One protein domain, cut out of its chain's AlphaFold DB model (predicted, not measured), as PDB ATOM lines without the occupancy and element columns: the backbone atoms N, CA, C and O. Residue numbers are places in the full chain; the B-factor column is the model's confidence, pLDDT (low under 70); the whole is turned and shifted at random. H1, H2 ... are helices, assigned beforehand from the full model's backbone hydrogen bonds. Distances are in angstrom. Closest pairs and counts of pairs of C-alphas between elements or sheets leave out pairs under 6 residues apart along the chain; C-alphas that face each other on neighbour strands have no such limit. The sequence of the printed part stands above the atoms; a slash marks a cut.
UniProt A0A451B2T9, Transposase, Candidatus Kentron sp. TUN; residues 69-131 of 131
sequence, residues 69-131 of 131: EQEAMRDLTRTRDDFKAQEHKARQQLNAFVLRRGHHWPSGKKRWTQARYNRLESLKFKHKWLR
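This is residues 69 to 131 of the 131 residues of the protein "Transposase" of Candidatus Kentron sp. TUN (UniProt A0A451B2T9). Picture one long straight helix, H1, with a small head at its far end: a long loop, the short helix H2 and a tail of residues 122 to 131. Residues 69 to 90 of H1 stick out as a free arm. The printed part has 63 residues with two named helices, H1 then H2, and no named strand; its class is all helix. It is extended, with a radius of gyration of the C-alphas of 16.5 A and spans of 53 by 30 by 17 A.

Look first at H1, residues 69 to 99, then at H2, residues 114 to 121; the two are apart, with no C-alpha of one within 8 A of the other. In both, every O i to N i+4 pair is within hydrogen-bond range.

Find C-alpha 69 at (218.119, 347.199, 253.929); from there H1 runs 45.4 A to C-alpha 99 at (185.887, 337.303, 223.598). H2 ends at C-alpha 121, (187.911, 351.939, 224.962).

The C-alphas farthest apart, of Glu 69 and Lys 126, are 53.7 A apart. Residues 100 to 113 make a long link. The printed part has no cut, and Arg 131 is under 70 in pLDDT.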
ATOM      1  N   GLU A  69     217.904 346.646 255.269       90.81
ATOM      2  CA  GLU A  69     218.119 347.199 253.929       90.81
ATOM      3  C   GLU A  69     217.811 346.148 252.853       90.81
ATOM      4  O   GLU A  69     217.116 346.415 251.865       90.81
ATOM      5  N   GLN A  70     218.266 344.915 253.072       91.75
ATOM      6  CA  GLN A  70     217.993 343.784 252.195       91.75
ATOM      7  C   GLN A  70     216.511 343.399 252.195       91.75
ATOM      8  O   GLN A  70     215.970 343.091 251.128       91.75
ATOM      9  N   GLU A  71     215.838 343.406 253.349       90.25
ATOM     10  CA  GLU A  71     214.397 343.153 253.440       90.25
ATOM     11  C   GLU A  71     213.621 344.203 252.634       90.25
ATOM     12  O   GLU A  71     212.849 343.833 251.744       90.25
ATOM     13  N   ALA A  72     213.931 345.492 252.820       89.12
ATOM     14  CA  ALA A  72     213.302 346.586 252.080       89.12
ATOM     15  C   ALA A  72     213.467 346.443 250.554       89.12
ATOM     16  O   ALA A  72     212.509 346.604 249.791       89.12
ATOM     17  N   MET A  73     214.665 346.078 250.087       91.31
ATOM     18  CA  MET A  73     214.924 345.845 248.660       91.31
ATOM     19  C   MET A  73     214.122 344.657 248.102       91.31
ATOM     20  O   MET A  73     213.587 344.698 246.984       91.31
ATOM     21  N   ARG A  74     214.024 343.571 248.875       89.62
ATOM     22  CA  ARG A  74     213.274 342.372 248.477       89.62
ATOM     23  C   ARG A  74     211.777 342.642 248.435       89.62
ATOM     24  O   ARG A  74     211.115 342.154 247.519       89.62
ATOM     25  N   ASP A  75     211.259 343.431 249.364       89.44
ATOM     26  CA  ASP A  75     209.838 343.760 249.432       89.44
ATOM     27  C   ASP A  75     209.379 344.615 248.257       89.44
ATOM     28  O   ASP A  75     208.304 344.363 247.706       89.44
ATOM     29  N   LEU A  76     210.221 345.528 247.765       91.94
ATOM     30  CA  LEU A  76     209.951 346.241 246.515       91.94
ATOM     31  C   LEU A  76     209.797 345.272 245.331       91.94
ATOM     32  O   LEU A  76     208.860 345.386 244.534       91.94
ATOM     33  N   THR A  77     210.703 344.297 245.223       93.81
ATOM     34  CA  THR A  77     210.684 343.304 244.138       93.81
ATOM     35  C   THR A  77     209.456 342.397 244.231       93.81
ATOM     36  O   THR A  77     208.760 342.217 243.233       93.81
ATOM     37  N   ARG A  78     209.133 341.895 245.432       91.19
ATOM     38  CA  ARG A  78     207.919 341.097 245.687       91.19
ATOM     39  C   ARG A  78     206.657 341.872 245.327       91.19
ATOM     40  O   ARG A  78     205.832 341.379 244.570       91.19
ATOM     41  N   THR A  79     206.563 343.116 245.792       93.50
ATOM     42  CA  THR A  79     205.423 343.999 245.520       93.50
ATOM     43  C   THR A  79     205.237 344.206 244.020       93.50
ATOM     44  O   THR A  79     204.128 344.098 243.495       93.50
ATOM     45  N   ARG A  80     206.331 344.457 243.289       96.06
ATOM     46  CA  ARG A  80     206.292 344.551 241.827       96.06
ATOM     47  C   ARG A  80     205.758 343.263 241.207       96.06
ATOM     48  O   ARG A  80     204.891 343.339 240.338       96.06
ATOM     49  N   ASP A  81     206.269 342.107 241.611       96.75
ATOM     50  CA  ASP A  81     205.862 340.820 241.047       96.75
ATOM     51  C   ASP A  81     204.387 340.503 241.342       96.75
ATOM     52  O   ASP A  81     203.672 340.061 240.437       96.75
ATOM     53  N   ASP A  82     203.891 340.849 242.531       95.81
ATOM     54  CA  ASP A  82     202.470 340.768 242.881       95.81
ATOM     55  C   ASP A  82     201.615 341.638 241.955       95.81
ATOM     56  O   ASP A  82     200.621 341.167 241.389       95.81
ATOM     57  N   PHE A  83     202.016 342.890 241.712       97.75
ATOM     58  CA  PHE A  83     201.314 343.761 240.768       97.75
ATOM     59  C   PHE A  83     201.378 343.236 239.331       97.75
ATOM     60  O   PHE A  83     200.380 343.304 238.610       97.75
ATOM     61  N   LYS A  84     202.505 342.657 238.899       97.69
ATOM     62  CA  LYS A  84     202.616 342.017 237.577       97.69
ATOM     63  C   LYS A  84     201.700 340.800 237.456       97.69
ATOM     64  O   LYS A  84     201.078 340.616 236.405       97.69
ATOM     65  N   ALA A  85     201.575 339.996 238.509       97.75
ATOM     66  CA  ALA A  85     200.664 338.857 238.547       97.75
ATOM     67  C   ALA A  85     199.193 339.308 238.501       97.75
ATOM     68  O   ALA A  85     198.402 338.768 237.718       97.75
ATOM     69  N   GLN A  86     198.837 340.340 239.271       97.94
ATOM     70  CA  GLN A  86     197.505 340.949 239.245       97.94
ATOM     71  C   GLN A  86     197.177 341.537 237.870       97.94
ATOM     72  O   GLN A  86     196.115 341.246 237.314       97.94
ATOM     73  N   GLU A  87     198.105 342.288 237.275       96.94
ATOM     74  CA  GLU A  87     197.971 342.839 235.927       96.94
ATOM     75  C   GLU A  87     197.717 341.720 234.911       96.94
ATOM     76  O   GLU A  87     196.785 341.793 234.109       96.94
ATOM     77  N   HIS A  88     198.510 340.647 234.952       96.62
ATOM     78  CA  HIS A  88     198.340 339.505 234.062       96.62
ATOM     79  C   HIS A  88     196.955 338.852 234.212       96.62
ATOM     80  O   HIS A  88     196.288 338.579 233.209       96.62
ATOM     81  N   LYS A  89     196.480 338.665 235.449       98.00
ATOM     82  CA  LYS A  89     195.152 338.104 235.729       98.00
ATOM     83  C   LYS A  89     194.029 339.008 235.212       98.00
ATOM     84  O   LYS A  89     193.134 338.525 234.514       98.00
ATOM     85  N   ALA A  90     194.104 340.313 235.469       96.81
ATOM     86  CA  ALA A  90     193.134 341.292 234.976       96.81
ATOM     87  C   ALA A  90     193.077 341.295 233.438       96.81
ATOM     88  O   ALA A  90     192.007 341.245 232.828       96.81
ATOM     89  N   ARG A  91     194.247 341.244 232.795       95.12
ATOM     90  CA  ARG A  91     194.400 341.131 231.341       95.12
ATOM     91  C   ARG A  91     193.727 339.874 230.777       95.12
ATOM     92  O   ARG A  91     193.029 339.942 229.760       95.12
ATOM     93  N   GLN A  92     193.914 338.720 231.415       95.38
ATOM     94  CA  GLN A  92     193.262 337.469 231.012       95.38
ATOM     95  C   GLN A  92     191.737 337.542 231.154       95.38
ATOM     96  O   GLN A  92     191.016 337.194 230.215       95.38
ATOM     97  N   GLN A  93     191.244 338.046 232.288       96.56
ATOM     98  CA  GLN A  93     189.813 338.207 232.549       96.56
ATOM     99  C   GLN A  93     189.153 339.142 231.530       96.56
ATOM    100  O   GLN A  93     188.112 338.795 230.965       96.56
ATOM    101  N   LEU A  94     189.790 340.278 231.226       94.56
ATOM    102  CA  LEU A  94     189.307 341.226 230.225       94.56
ATOM    103  C   LEU A  94     189.255 340.595 228.831       94.56
ATOM    104  O   LEU A  94     188.249 340.719 228.133       94.56
ATOM    105  N   ASN A  95     190.303 339.866 228.433       92.94
ATOM    106  CA  ASN A  95     190.309 339.149 227.157       92.94
ATOM    107  C   ASN A  95     189.162 338.137 227.067       92.94
ATOM    108  O   ASN A  95     188.472 338.097 226.051       92.94
ATOM    109  N   ALA A  96     188.929 337.356 228.121       94.75
ATOM    110  CA  ALA A  96     187.831 336.398 228.155       94.75
ATOM    111  C   ALA A  96     186.460 337.101 228.103       94.75
ATOM    112  O   ALA A  96     185.558 336.651 227.397       94.75
ATOM    113  N   PHE A  97     186.305 338.229 228.803       94.31
ATOM    114  CA  PHE A  97     185.080 339.030 228.804       94.31
ATOM    115  C   PHE A  97     184.720 339.554 227.409       94.31
ATOM    116  O   PHE A  97     183.569 339.413 226.986       94.31
ATOM    117  N   VAL A  98     185.681 340.148 226.693       93.62
ATOM    118  CA  VAL A  98     185.430 340.697 225.350       93.62
ATOM    119  C   VAL A  98     185.275 339.586 224.310       93.62
ATOM    120  O   VAL A  98     184.440 339.703 223.415       93.62
ATOM    121  N   LEU A  99     185.996 338.470 224.473       93.12
ATOM    122  CA  LEU A  99     185.887 337.303 223.598       93.12
ATOM    123  C   LEU A  99     184.491 336.674 223.658       93.12
ATOM    124  O   LEU A  99     183.894 336.443 222.611       93.12
ATOM    125  N   ARG A 100     183.925 336.481 224.860       94.19
ATOM    126  CA  ARG A 100     182.547 335.970 225.036       94.19
ATOM    127  C   ARG A 100     181.473 336.867 224.407       94.19
ATOM    128  O   ARG A 100     180.335 336.441 224.260       94.19
ATOM    129  N   ARG A 101     181.824 338.103 224.043       91.75
ATOM    130  CA  ARG A 101     180.948 339.079 223.374       91.75
ATOM    131  C   ARG A 101     181.264 339.246 221.887       91.75
ATOM    132  O   ARG A 101     180.795 340.191 221.269       91.75
ATOM    133  N   GLY A 102     182.073 338.349 221.317       92.12
ATOM    134  CA  GLY A 102     182.417 338.344 219.893       92.12
ATOM    135  C   GLY A 102     183.539 339.310 219.495       92.12
ATOM    136  O   GLY A 102     183.869 339.414 218.317       92.12
ATOM    137  N   HIS A 103     184.175 340.007 220.442       91.88
ATOM    138  CA  HIS A 103     185.253 340.950 220.134       91.88
ATOM    139  C   HIS A 103     186.629 340.270 220.196       91.88
ATOM    140  O   HIS A 103     187.325 340.305 221.214       91.88
ATOM    141  N   HIS A 104     187.058 339.680 219.080       90.06
ATOM    142  CA  HIS A 104     188.376 339.052 218.967       90.06
ATOM    143  C   HIS A 104     189.484 340.067 218.626       90.06
ATOM    144  O   HIS A 104     189.296 341.012 217.852       90.06
ATOM    145  N   TRP A 105     190.677 339.874 219.196       90.31
ATOM    146  CA  TRP A 105     191.884 340.581 218.751       90.31
ATOM    147  C   TRP A 105     192.473 339.877 217.518       90.31
ATOM    148  O   TRP A 105     192.439 338.645 217.496       90.31
ATOM    149  N   PRO A 106     192.992 340.594 216.500       90.12
ATOM    150  CA  PRO A 106     193.530 339.954 215.307       90.12
ATOM    151  C   PRO A 106     194.717 339.057 215.662       90.12
ATOM    152  O   PRO A 106     195.527 339.407 216.529       90.12
ATOM    153  N   SER A 107     194.817 337.912 214.985       88.62
ATOM    154  CA  SER A 107     195.980 337.031 215.106       88.62
ATOM    155  C   SER A 107     197.251 337.750 214.634       88.62
ATOM    156  O   SER A 107     197.184 338.679 213.830       88.62
ATOM    157  N   GLY A 108     198.406 337.375 215.184       87.44
ATOM    158  CA  GLY A 108     199.710 337.947 214.818       87.44
ATOM    159  C   GLY A 108     199.988 339.375 215.314       87.44
ATOM    160  O   GLY A 108     201.123 339.834 215.232       87.44
ATOM    161  N   LYS A 109     199.007 340.089 215.885       88.75
ATOM    162  CA  LYS A 109     199.236 341.421 216.473       88.75
ATOM    163  C   LYS A 109     199.617 341.327 217.948       88.75
ATOM    164  O   LYS A 109     198.917 340.682 218.733       88.75
ATOM    165  N   LYS A 110     200.661 342.067 218.350       89.62
ATOM    166  CA  LYS A 110     201.039 342.229 219.765       89.62
ATOM    167  C   LYS A 110     199.827 342.693 220.583       89.62
ATOM    168  O   LYS A 110     199.077 343.576 220.163       89.62
ATOM    169  N   ARG A 111     199.618 342.065 221.740       85.62
ATOM    170  CA  ARG A 111     198.595 342.466 222.719       85.62
ATOM    171  C   ARG A 111     199.193 343.477 223.700       85.62
ATOM    172  O   ARG A 111     200.407 343.528 223.856       85.62
ATOM    173  N   TRP A 112     198.326 344.240 224.367       91.62
ATOM    174  CA  TRP A 112     198.697 345.205 225.418       91.62
ATOM    175  C   TRP A 112     199.627 346.336 224.955       91.62
ATOM    176  O   TRP A 112     200.477 346.799 225.705       91.62
ATOM    177  N   THR A 113     199.442 346.782 223.713       93.19
ATOM    178  CA  THR A 113     199.981 348.041 223.178       93.19
ATOM    179  C   THR A 113     198.910 349.133 223.234       93.19
ATOM    180  O   THR A 113     197.729 348.822 223.410       93.19
ATOM    181  N   GLN A 114     199.282 350.397 223.000       93.75
ATOM    182  CA  GLN A 114     198.318 351.508 222.951       93.75
ATOM    183  C   GLN A 114     197.153 351.232 221.986       93.75
ATOM    184  O   GLN A 114     195.995 351.456 222.318       93.75
ATOM    185  N   ALA A 115     197.427 350.624 220.827       93.06
ATOM    186  CA  ALA A 115     196.389 350.246 219.867       93.06
ATOM    187  C   ALA A 115     195.353 349.257 220.441       93.06
ATOM    188  O   ALA A 115     194.181 349.294 220.063       93.06
ATOM    189  N   ARG A 116     195.763 348.355 221.347       92.31
ATOM    190  CA  ARG A 116     194.832 347.451 222.038       92.31
ATOM    191  C   ARG A 116     193.979 348.215 223.045       92.31
ATOM    192  O   ARG A 116     192.784 347.941 223.085       92.31
ATOM    193  N   TYR A 117     194.567 349.137 223.808       93.25
ATOM    194  CA  TYR A 117     193.839 349.976 224.766       93.25
ATOM    195  C   TYR A 117     192.803 350.857 224.062       93.25
ATOM    196  O   TYR A 117     191.618 350.720 224.354       93.25
ATOM    197  N   ASN A 118     193.196 351.590 223.017       93.88
ATOM    198  CA  ASN A 118     192.278 352.416 222.224       93.88
ATOM    199  C   ASN A 118     191.103 351.598 221.658       93.88
ATOM    200  O   ASN A 118     189.964 352.055 221.620       93.88
ATOM    201  N   ARG A 119     191.357 350.354 221.219       92.19
ATOM    202  CA  ARG A 119     190.280 349.470 220.745       92.19
ATOM    203  C   ARG A 119     189.364 349.005 221.875       92.19
ATOM    204  O   ARG A 119     188.184 348.813 221.627       92.19
ATOM    205  N   LEU A 120     189.899 348.735 223.065       93.50
ATOM    206  CA  LEU A 120     189.088 348.342 224.220       93.50
ATOM    207  C   LEU A 120     188.169 349.491 224.650       93.50
ATOM    208  O   LEU A 120     186.993 349.246 224.895       93.50
ATOM    209  N   GLU A 121     188.677 350.723 224.653       92.81
ATOM    210  CA  GLU A 121     187.911 351.939 224.962       92.81
ATOM    211  C   GLU A 121     186.821 352.241 223.924       92.81
ATOM    212  O   GLU A 121     185.755 352.755 224.264       92.81
ATOM    213  N   SER A 122     187.045 351.880 222.657       92.88
ATOM    214  CA  SER A 122     186.051 352.071 221.597       92.88
ATOM    215  C   SER A 122     184.950 351.005 221.565       92.88
ATOM    216  O   SER A 122     183.986 351.152 220.808       92.88
ATOM    217  N   LEU A 123     185.042 349.941 222.376       92.56
ATOM    218  CA  LEU A 123     183.998 348.918 222.440       92.56
ATOM    219  C   LEU A 123     182.698 349.508 222.996       92.56
ATOM    220  O   LEU A 123     182.661 350.104 224.069       92.56
ATOM    221  N   LYS A 124     181.597 349.285 222.275       90.56
ATOM    222  CA  LYS A 124     180.243 349.623 222.720       90.56
ATOM    223  C   LYS A 124     179.410 348.358 222.805       90.56
ATOM    224  O   LYS A 124     179.305 347.602 221.840       90.56
ATOM    225  N   PHE A 125     178.788 348.143 223.958       89.62
ATOM    226  CA  PHE A 125     177.924 346.993 224.184       89.62
ATOM    227  C   PHE A 125     176.457 347.376 223.973       89.62
ATOM    228  O   PHE A 125     175.964 348.378 224.494       89.62
ATOM    229  N   LYS A 126     175.739 346.565 223.185       86.25
ATOM    230  CA  LYS A 126     174.325 346.819 222.861       86.25
ATOM    231  C   LYS A 126     173.437 346.747 224.107       86.25
ATOM    232  O   LYS A 126     172.560 347.591 224.282       86.25
ATOM    233  N   HIS A 127     173.692 345.759 224.967       88.06
ATOM    234  CA  HIS A 127     172.884 345.458 226.146       88.06
ATOM    235  C   HIS A 127     173.125 346.459 227.286       88.06
ATOM    236  O   HIS A 127     174.270 346.736 227.630       88.06
ATOM    237  N   LYS A 128     172.049 346.933 227.927       89.50
ATOM    238  CA  LYS A 128     172.093 347.961 228.987       89.50
ATOM    239  C   LYS A 128     172.965 347.604 230.200       89.50
ATOM    240  O   LYS A 128     173.716 348.443 230.657       89.50
ATOM    241  N   TRP A 129     172.935 346.349 230.657       88.62
ATOM    242  CA  TRP A 129     173.775 345.846 231.765       88.62
ATOM    243  C   TRP A 129     175.285 345.813 231.486       88.62
ATOM    244  O   TRP A 129     176.057 345.424 232.353       88.62
ATOM    245  N   LEU A 130     175.701 346.119 230.259       81.56
ATOM    246  CA  LEU A 130     177.097 346.083 229.831       81.56
ATOM    247  C   LEU A 130     177.619 347.464 229.430       81.56
ATOM    248  O   LEU A 130     178.724 347.538 228.903       81.56
ATOM    249  N   ARG A 131     176.803 348.511 229.588       65.62
ATOM    250  CA  ARG A 131     177.187 349.893 229.307       65.62
ATOM    251  C   ARG A 131     177.834 350.534 230.519       65.62
ATOM    252  O   ARG A 131     177.425 350.172 231.642       65.62
TER     253      ARG A 131